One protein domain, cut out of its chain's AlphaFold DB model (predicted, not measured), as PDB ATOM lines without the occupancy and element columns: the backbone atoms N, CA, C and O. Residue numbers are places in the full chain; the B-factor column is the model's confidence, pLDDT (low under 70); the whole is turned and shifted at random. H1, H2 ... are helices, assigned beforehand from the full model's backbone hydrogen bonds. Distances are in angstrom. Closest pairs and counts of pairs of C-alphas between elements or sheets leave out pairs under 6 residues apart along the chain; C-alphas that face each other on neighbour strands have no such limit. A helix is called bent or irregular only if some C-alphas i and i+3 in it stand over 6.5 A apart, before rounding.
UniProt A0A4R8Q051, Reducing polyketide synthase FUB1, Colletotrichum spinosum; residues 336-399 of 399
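What this domain is: This is residues 336 to 399 of the 399 residues of the protein "Reducing polyketide synthase FUB1" of Colletotrichum spinosum (UniProt A0A4R8Q051). Two long helices, H2 and H4, lie side by side and run opposite ways, and the two short helices H1 and H3 sit at the sides of this pair. H1 makes a corner with the beginning of H2, while H3 comes close to both long helices and stands about perpendicular to H4; residues 368 to 373, of which 368 belongs to H3, stick out. The printed part has 64 residues with four named helices, in the order H1, H2, H3, H4, and no named strand, and its class is all helix. The whole is compact, with a radius of gyration of the C-alphas of 11.6 A, and the C-alphas span 32 by 26 by 16 A along their three main axes.

Where its parts are: Find C-alpha 336 at (351.907, 276.150, 265.899), where the printed part begins; here H1 starts, a helix of four residues, 336 to 339, 6.2 A from first to last C-alpha. H1 is neither bent nor irregular, but only just: C-alphas 336 and 339 are 6.2 A apart. After Tyr 340 look for C-alpha 341 at (355.443, 269.735, 275.072); from there H2 runs through residues 341 to 357, 24.9 A from first to last C-alpha. H3 follows at residues 363 to 368, with 8.9 A between its first and last C-alphas. Then go on to C-alpha 379 at (370.170, 290.293, 262.989), the start of H4, the longest helix, residues 379 to 398 and 28.6 A long; it ends with C-alpha 398 at (364.211, 262.885, 268.552). H4 is neither bent nor irregular, but only just: C-alphas 380 and 383 are 6.2 A apart.

How they stand to each other: Look first at H2 and H4, which touch with 17 pairs of C-alphas within 8 A. Their closest C-alphas are those of Phe 343 and Ala 392, 5.0 A apart. They run opposite ways at a shallow tilt of 32 degrees, only just short of steep. H1 and H2 only just touch, with 3 pairs of C-alphas within 8 A, and they touch only at the corner by their link. H2 touches H1 with residues 343 to 344 alone; the closest C-alphas of the two helices are those of Ile 338 and Gln 344, 5.0 A apart. H1 and H4 are near each other, with 5 pairs of C-alphas within 10 A. H3 is close to H2 but not clearly touching it, and the closest C-alphas are those of Glu 351 and Leu 363, 5.9 A apart. H2 and H3 run opposite ways at a steep tilt of 59 degrees. H3 is also close to H4 but not clearly touching it; here the closest C-alphas are those of Leu 363 and Leu 385, 7.0 A apart. The lines of H3 and H4 stand about perpendicular, at 88 degrees. H1 and H3 are apart. In the backbone, every O i to N i+4 pair of H3 is within hydrogen-bond range, against 12 of 13 in H2 and 15 of 16 in H4; H1 is too short for such a pair.

The domain as a whole: The two C-alphas farthest apart are those of Glu 372 and Ser 399, 34.2 A. From C-alpha 336 to C-alpha 399, the first and last printed, you will find 17.2 A; Ser 399 is the chain's last residue. The printed part has no cut. The links from H1 to H2 and from H2 to H3 are tight, with 1 and 5 residues between the helices. The link from H3 to H4, with 10 residues, is short. Residues 368 to 373, of which 368 belongs to H3, stand free. In this predicted model the mean pLDDT of the printed part is 89.6, and no printed residue is under 70.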
ATOM      1  N   ASN A 336     352.842 277.272 265.810       88.12
ATOM      2  CA  ASN A 336     351.907 276.150 265.899       88.12
ATOM      3  C   ASN A 336     352.556 274.903 266.518       88.12
ATOM      4  O   ASN A 336     351.844 274.035 267.006       88.12
ATOM      5  N   LEU A 337     353.891 274.810 266.526       90.06
ATOM      6  CA  LEU A 337     354.616 273.693 267.135       90.06
ATOM      7  C   LEU A 337     354.715 273.820 268.660       90.06
ATOM      8  O   LEU A 337     354.971 272.821 269.322       90.06
ATOM      9  N   ILE A 338     354.433 274.997 269.235       89.31
ATOM     10  CA  ILE A 338     354.398 275.216 270.698       89.31
ATOM     11  C   ILE A 338     353.377 274.309 271.385       89.31
ATOM     12  O   ILE A 338     353.494 274.035 272.572       89.31
ATOM     13  N   GLN A 339     352.394 273.807 270.642       86.62
ATOM     14  CA  GLN A 339     351.448 272.836 271.164       86.62
ATOM     15  C   GLN A 339     352.142 271.552 271.665       86.62
ATOM     16  O   GLN A 339     351.639 270.924 272.591       86.62
ATOM     17  N   TYR A 340     353.286 271.162 271.081       88.81
ATOM     18  CA  TYR A 340     354.034 269.964 271.467       88.81
ATOM     19  C   TYR A 340     354.901 270.232 272.710       88.81
ATOM     20  O   TYR A 340     355.785 271.090 272.640       88.81
ATOM     21  N   PRO A 341     354.727 269.479 273.819       91.25
ATOM     22  CA  PRO A 341     355.443 269.735 275.072       91.25
ATOM     23  C   PRO A 341     356.968 269.749 274.928       91.25
ATOM     24  O   PRO A 341     357.605 270.691 275.378       91.25
ATOM     25  N   VAL A 342     357.547 268.778 274.207       93.38
ATOM     26  CA  VAL A 342     359.005 268.688 273.967       93.38
ATOM     27  C   VAL A 342     359.537 269.943 273.271       93.38
ATOM     28  O   VAL A 342     360.559 270.508 273.660       93.38
ATOM     29  N   PHE A 343     358.811 270.421 272.261       93.25
ATOM     30  CA  PHE A 343     359.170 271.630 271.528       93.25
ATOM     31  C   PHE A 343     359.064 272.875 272.420       93.25
ATOM     32  O   PHE A 343     359.947 273.733 272.411       93.25
ATOM     33  N   GLN A 344     357.996 272.969 273.218       93.44
ATOM     34  CA  GLN A 344     357.792 274.071 274.152       93.44
ATOM     35  C   GLN A 344     358.874 274.110 275.239       93.44
ATOM     36  O   GLN A 344     359.409 275.182 275.512       93.44
ATOM     37  N   GLU A 345     359.210 272.970 275.840       94.38
ATOM     38  CA  GLU A 345     360.258 272.847 276.858       94.38
ATOM     39  C   GLU A 345     361.619 273.280 276.311       94.38
ATOM     40  O   GLU A 345     362.300 274.089 276.944       94.38
ATOM     41  N   SER A 346     361.955 272.840 275.096       95.06
ATOM     42  CA  SER A 346     363.197 273.218 274.410       95.06
ATOM     43  C   SER A 346     363.279 274.732 274.177       95.06
ATOM     44  O   SER A 346     364.314 275.357 274.414       95.06
ATOM     45  N   LEU A 347     362.168 275.368 273.778       94.06
ATOM     46  CA  LEU A 347     362.104 276.826 273.629       94.06
ATOM     47  C   LEU A 347     362.184 277.573 274.966       94.06
ATOM     48  O   LEU A 347     362.825 278.621 275.033       94.06
ATOM     49  N   VAL A 348     361.556 277.053 276.026       94.12
ATOM     50  CA  VAL A 348     361.666 277.615 277.382       94.12
ATOM     51  C   VAL A 348     363.109 277.538 277.875       94.12
ATOM     52  O   VAL A 348     363.588 278.478 278.508       94.12
ATOM     53  N   GLU A 349     363.817 276.447 277.586       93.88
ATOM     54  CA  GLU A 349     365.234 276.319 277.912       93.88
ATOM     55  C   GLU A 349     366.085 277.326 277.129       93.88
ATOM     56  O   GLU A 349     366.857 278.070 277.734       93.88
ATOM     57  N   CYS A 350     365.875 277.441 275.814       92.31
ATOM     58  CA  CYS A 350     366.553 278.440 274.985       92.31
ATOM     59  C   CYS A 350     366.313 279.874 275.485       92.31
ATOM     60  O   CYS A 350     367.245 280.678 275.530       92.31
ATOM     61  N   GLU A 351     365.086 280.207 275.899       92.31
ATOM     62  CA  GLU A 351     364.765 281.542 276.414       92.31
ATOM     63  C   GLU A 351     365.534 281.868 277.705       92.31
ATOM     64  O   GLU A 351     365.925 283.022 277.885       92.31
ATOM     65  N   LYS A 352     365.812 280.885 278.576       91.94
ATOM     66  CA  LYS A 352     366.624 281.112 279.788       91.94
ATOM     67  C   LYS A 352     368.025 281.605 279.428       91.94
ATOM     68  O   LYS A 352     368.443 282.636 279.945       91.94
ATOM     69  N   TYR A 353     368.699 280.938 278.489       90.69
ATOM     70  CA  TYR A 353     370.040 281.338 278.046       90.69
ATOM     71  C   TYR A 353     370.057 282.724 277.402       90.69
ATOM     72  O   TYR A 353     371.018 283.472 277.566       90.69
ATOM     73  N   ILE A 354     369.001 283.088 276.672       88.00
ATOM     74  CA  ILE A 354     368.952 284.396 276.014       88.00
ATOM     75  C   ILE A 354     368.653 285.501 277.033       88.00
ATOM     76  O   ILE A 354     369.274 286.557 276.966       88.00
ATOM     77  N   ARG A 355     367.799 285.247 278.033       87.94
ATOM     78  CA  ARG A 355     367.549 286.193 279.134       87.94
ATOM     79  C   ARG A 355     368.763 286.434 280.026       87.94
ATOM     80  O   ARG A 355     368.878 287.512 280.608       87.94
ATOM     81  N   ASP A 356     369.667 285.461 280.125       88.38
ATOM     82  CA  ASP A 356     370.951 285.647 280.807       88.38
ATOM     83  C   ASP A 356     371.859 286.648 280.064       88.38
ATOM     84  O   ASP A 356     372.686 287.307 280.698       88.38
ATOM     85  N   LEU A 357     371.687 286.801 278.744       84.38
ATOM     86  CA  LEU A 357     372.426 287.754 277.905       84.38
ATOM     87  C   LEU A 357     371.714 289.110 277.778       84.38
ATOM     88  O   LEU A 357     372.372 290.148 277.834       84.38
ATOM     89  N   ASP A 358     370.390 289.106 277.617       83.69
ATOM     90  CA  ASP A 358     369.547 290.297 277.493       83.69
ATOM     91  C   ASP A 358     368.216 290.096 278.238       83.69
ATOM     92  O   ASP A 358     367.336 289.350 277.804       83.69
ATOM     93  N   ARG A 359     368.065 290.766 279.387       75.69
ATOM     94  CA  ARG A 359     366.926 290.565 280.299       75.69
ATOM     95  C   ARG A 359     365.602 291.107 279.773       75.69
ATOM     96  O   ARG A 359     364.558 290.626 280.212       75.69
ATOM     97  N   ASP A 360     365.639 292.079 278.866       79.31
ATOM     98  CA  ASP A 360     364.431 292.685 278.294       79.31
ATOM     99  C   ASP A 360     363.882 291.857 277.120       79.31
ATOM    100  O   ASP A 360     362.802 292.128 276.587       79.31
ATOM    101  N   TRP A 361     364.603 290.804 276.729       79.31
ATOM    102  CA  TRP A 361     364.265 289.965 275.598       79.31
ATOM    103  C   TRP A 361     363.320 288.814 275.973       79.31
ATOM    104  O   TRP A 361     363.545 288.068 276.931       79.31
ATOM    105  N   SER A 362     362.263 288.613 275.177       87.50
ATOM    106  CA  SER A 362     361.410 287.425 275.281       87.50
ATOM    107  C   SER A 362     361.170 286.770 273.931       87.50
ATOM    108  O   SER A 362     360.579 287.352 273.018       87.50
ATOM    109  N   LEU A 363     361.551 285.495 273.872       87.56
ATOM    110  CA  LEU A 363     361.393 284.628 272.713       87.56
ATOM    111  C   LEU A 363     359.915 284.453 272.348       87.56
ATOM    112  O   LEU A 363     359.515 284.637 271.198       87.56
ATOM    113  N   PHE A 364     359.084 284.118 273.338       89.00
ATOM    114  CA  PHE A 364     357.659 283.865 273.111       89.00
ATOM    115  C   PHE A 364     356.890 285.131 272.749       89.00
ATOM    116  O   PHE A 364     355.920 285.045 271.994       89.00
ATOM    117  N   ALA A 365     357.293 286.288 273.284       89.31
ATOM    118  CA  ALA A 365     356.677 287.554 272.915       89.31
ATOM    119  C   ALA A 365     356.913 287.848 271.431       89.31
ATOM    120  O   ALA A 365     355.958 288.143 270.717       89.31
ATOM    121  N   GLU A 366     358.150 287.688 270.955       89.88
ATOM    122  CA  GLU A 366     358.503 287.952 269.559       89.88
ATOM    123  C   GLU A 366     357.829 286.969 268.589       89.88
ATOM    124  O   GLU A 366     357.239 287.391 267.598       89.88
ATOM    125  N   LEU A 367     357.799 285.667 268.906       89.44
ATOM    126  CA  LEU A 367     357.142 284.662 268.055       89.44
ATOM    127  C   LEU A 367     355.627 284.869 267.903       89.44
ATOM    128  O   LEU A 367     355.035 284.374 266.944       89.44
ATOM    129  N   ARG A 368     354.974 285.571 268.836       91.19
ATOM    130  CA  ARG A 368     353.527 285.836 268.785       91.19
ATOM    131  C   ARG A 368     353.165 287.091 267.991       91.19
ATOM    132  O   ARG A 368     351.990 287.240 267.651       91.19
ATOM    133  N   LYS A 369     354.131 287.963 267.689       91.38
ATOM    134  CA  LYS A 369     353.872 289.212 266.966       91.38
ATOM    135  C   LYS A 369     353.473 288.948 265.510       91.38
ATOM    136  O   LYS A 369     354.030 288.046 264.876       91.38
ATOM    137  N   PRO A 370     352.515 289.713 264.961       89.94
ATOM    138  CA  PRO A 370     352.239 289.711 263.530       89.94
ATOM    139  C   PRO A 370     353.408 290.343 262.748       89.94
ATOM    140  O   PRO A 370     354.302 290.955 263.336       89.94
ATOM    141  N   GLN A 371     353.431 290.172 261.422       88.19
ATOM    142  CA  GLN A 371     354.557 290.591 260.574       88.19
ATOM    143  C   GLN A 371     354.844 292.098 260.673       88.19
ATOM    144  O   GLN A 371     355.998 292.498 260.581       88.19
ATOM    145  N   GLU A 372     353.819 292.917 260.898       89.00
ATOM    146  CA  GLU A 372     353.906 294.378 260.954       89.00
ATOM    147  C   GLU A 372     354.590 294.903 262.227       89.00
ATOM    148  O   GLU A 372     355.152 295.995 262.219       89.00
ATOM    149  N   GLU A 373     354.555 294.133 263.317       89.56
ATOM    150  CA  GLU A 373     355.108 294.510 264.630       89.56
ATOM    151  C   GLU A 373     356.395 293.747 264.972       89.56
ATOM    152  O   GLU A 373     357.091 294.056 265.945       89.56
ATOM    153  N   SER A 374     356.691 292.717 264.186       88.19
ATOM    154  CA  SER A 374     357.822 291.827 264.380       88.19
ATOM    155  C   SER A 374     359.133 292.511 263.996       88.19
ATOM    156  O   SER A 374     359.290 293.051 262.905       88.19
ATOM    157  N   SER A 375     360.114 292.443 264.890       88.06
ATOM    158  CA  SER A 375     361.499 292.855 264.654       88.06
ATOM    159  C   SER A 375     362.375 291.679 264.210       88.06
ATOM    160  O   SER A 375     363.602 291.766 264.271       88.06
ATOM    161  N   ILE A 376     361.768 290.574 263.756       86.12
ATOM    162  CA  ILE A 376     362.468 289.327 263.424       86.12
ATOM    163  C   ILE A 376     363.545 289.490 262.349       86.12
ATOM    164  O   ILE A 376     364.518 288.747 262.366       86.12
ATOM    165  N   ASP A 377     363.434 290.477 261.459       87.69
ATOM    166  CA  ASP A 377     364.440 290.736 260.419       87.69
ATOM    167  C   ASP A 377     365.727 291.388 260.945       87.69
ATOM    168  O   ASP A 377     366.764 291.384 260.264       87.69
ATOM    169  N   MET A 378     365.710 291.894 262.183       88.88
ATOM    170  CA  MET A 378     366.914 292.390 262.836       88.88
ATOM    171  C   MET A 378     367.882 291.226 263.100       88.88
ATOM    172  O   MET A 378     367.473 290.188 263.629       88.88
ATOM    173  N   PRO A 379     369.184 291.358 262.774       86.81
ATOM    174  CA  PRO A 379     370.170 290.293 262.989       86.81
ATOM    175  C   PRO A 379     370.234 289.797 264.438       86.81
ATOM    176  O   PRO A 379     370.356 288.598 264.668       86.81
ATOM    177  N   SER A 380     370.103 290.719 265.397       86.69
ATOM    178  CA  SER A 380     370.097 290.433 266.834       86.69
ATOM    179  C   SER A 380     368.900 289.590 267.282       86.69
ATOM    180  O   SER A 380     368.983 288.940 268.315       86.69
ATOM    181  N   MET A 381     367.811 289.577 266.507       86.56
ATOM    182  CA  MET A 381     366.581 288.827 266.784       86.56
ATOM    183  C   MET A 381     366.532 287.531 265.967       86.56
ATOM    184  O   MET A 381     366.356 286.447 266.522       86.56
ATOM    185  N   SER A 382     366.739 287.626 264.648       88.94
ATOM    186  CA  SER A 382     366.688 286.485 263.719       88.94
ATOM    187  C   SER A 382     367.645 285.362 264.092       88.94
ATOM    188  O   SER A 382     367.248 284.204 264.055       88.94
ATOM    189  N   GLN A 383     368.900 285.673 264.434       88.56
ATOM    190  CA  GLN A 383     369.904 284.649 264.730       88.56
ATOM    191  C   GLN A 383     369.516 283.773 265.932       88.56
ATOM    192  O   GLN A 383     369.362 282.567 265.731       88.56
ATOM    193  N   PRO A 384     369.290 284.325 267.142       89.50
ATOM    194  CA  PRO A 384     368.921 283.503 268.292       89.50
ATOM    195  C   PRO A 384     367.564 282.809 268.114       89.50
ATOM    196  O   PRO A 384     367.426 281.659 268.523       89.50
ATOM    197  N   LEU A 385     366.582 283.445 267.456       89.75
ATOM    198  CA  LEU A 385     365.275 282.823 267.196       89.75
ATOM    199  C   LEU A 385     365.365 281.630 266.246       89.75
ATOM    200  O   LEU A 385     364.795 280.577 266.530       89.75
ATOM    201  N   CYS A 386     366.082 281.775 265.130       91.00
ATOM    202  CA  CYS A 386     366.296 280.676 264.194       91.00
ATOM    203  C   CYS A 386     367.042 279.522 264.867       91.00
ATOM    204  O   CYS A 386     366.645 278.373 264.691       91.00
ATOM    205  N   THR A 387     368.070 279.811 265.671       91.31
ATOM    206  CA  THR A 387     368.799 278.783 266.423       91.31
ATOM    207  C   THR A 387     367.892 278.067 267.423       91.31
ATOM    208  O   THR A 387     367.839 276.841 267.402       91.31
ATOM    209  N   ALA A 388     367.135 278.800 268.244       92.50
ATOM    210  CA  ALA A 388     366.239 278.208 269.236       92.50
ATOM    211  C   ALA A 388     365.166 277.315 268.592       92.50
ATOM    212  O   ALA A 388     364.918 276.206 269.058       92.50
ATOM    213  N   LEU A 389     364.570 277.759 267.479       93.12
ATOM    214  CA  LEU A 389     363.606 276.949 266.734       93.12
ATOM    215  C   LEU A 389     364.245 275.708 266.120       93.12
ATOM    216  O   LEU A 389     363.644 274.643 266.165       93.12
ATOM    217  N   GLN A 390     365.445 275.819 265.550       93.81
ATOM    218  CA  GLN A 390     366.134 274.670 264.964       93.81
ATOM    219  C   GLN A 390     366.498 273.623 266.022       93.81
ATOM    220  O   GLN A 390     366.305 272.438 265.770       93.81
ATOM    221  N   VAL A 391     366.952 274.047 267.207       93.94
ATOM    222  CA  VAL A 391     367.187 273.151 268.352       93.94
ATOM    223  C   VAL A 391     365.883 272.467 268.764       93.94
ATOM    224  O   VAL A 391     365.816 271.242 268.765       93.94
ATOM    225  N   ALA A 392     364.812 273.237 268.975       94.50
ATOM    226  CA  ALA A 392     363.515 272.686 269.360       94.50
ATOM    227  C   ALA A 392     362.927 271.721 268.308       94.50
ATOM    228  O   ALA A 392     362.277 270.740 268.664       94.50
ATOM    229  N   ILE A 393     363.161 271.956 267.009       94.19
ATOM    230  CA  ILE A 393     362.775 271.031 265.926       94.19
ATOM    231  C   ILE A 393     363.580 269.729 266.004       94.19
ATOM    232  O   ILE A 393     363.015 268.655 265.805       94.19
ATOM    233  N   VAL A 394     364.886 269.801 266.278       94.56
ATOM    234  CA  VAL A 394     365.730 268.605 266.425       94.56
ATOM    235  C   VAL A 394     365.288 267.773 267.624       94.56
ATOM    236  O   VAL A 394     365.160 266.555 267.496       94.56
ATOM    237  N   ASP A 395     364.996 268.414 268.755       93.38
ATOM    238  CA  ASP A 395     364.497 267.724 269.946       93.38
ATOM    239  C   ASP A 395     363.127 267.082 269.690       93.38
ATOM    240  O   ASP A 395     362.899 265.935 270.077       93.38
ATOM    241  N   LEU A 396     362.256 267.756 268.931       92.19
ATOM    242  CA  LEU A 396     360.976 267.200 268.495       92.19
ATOM    243  C   LEU A 396     361.128 266.007 267.537       92.19
ATOM    244  O   LEU A 396     360.338 265.075 267.599       92.19
ATOM    245  N   PHE A 397     362.120 266.002 266.641       90.25
ATOM    246  CA  PHE A 397     362.384 264.834 265.788       90.25
ATOM    247  C   PHE A 397     362.978 263.650 266.554       90.25
ATOM    248  O   PHE A 397     362.920 262.519 266.071       90.25
ATOM    249  N   ARG A 398     363.595 263.909 267.708       88.12
ATOM    250  CA  ARG A 398     364.211 262.885 268.552       88.12
ATOM    251  C   ARG A 398     363.203 262.193 269.472       88.12
ATOM    252  O   ARG A 398     363.441 261.034 269.818       88.12
ATOM    253  N   SER A 399     362.157 262.900 269.903       85.31
ATOM    254  CA  SER A 399     361.052 262.347 270.703       85.31
ATOM    255  C   SER A 399     360.182 261.405 269.886       85.31
ATOM    256  O   SER A 399     359.783 260.358 270.444       85.31
TER     257      SER A 399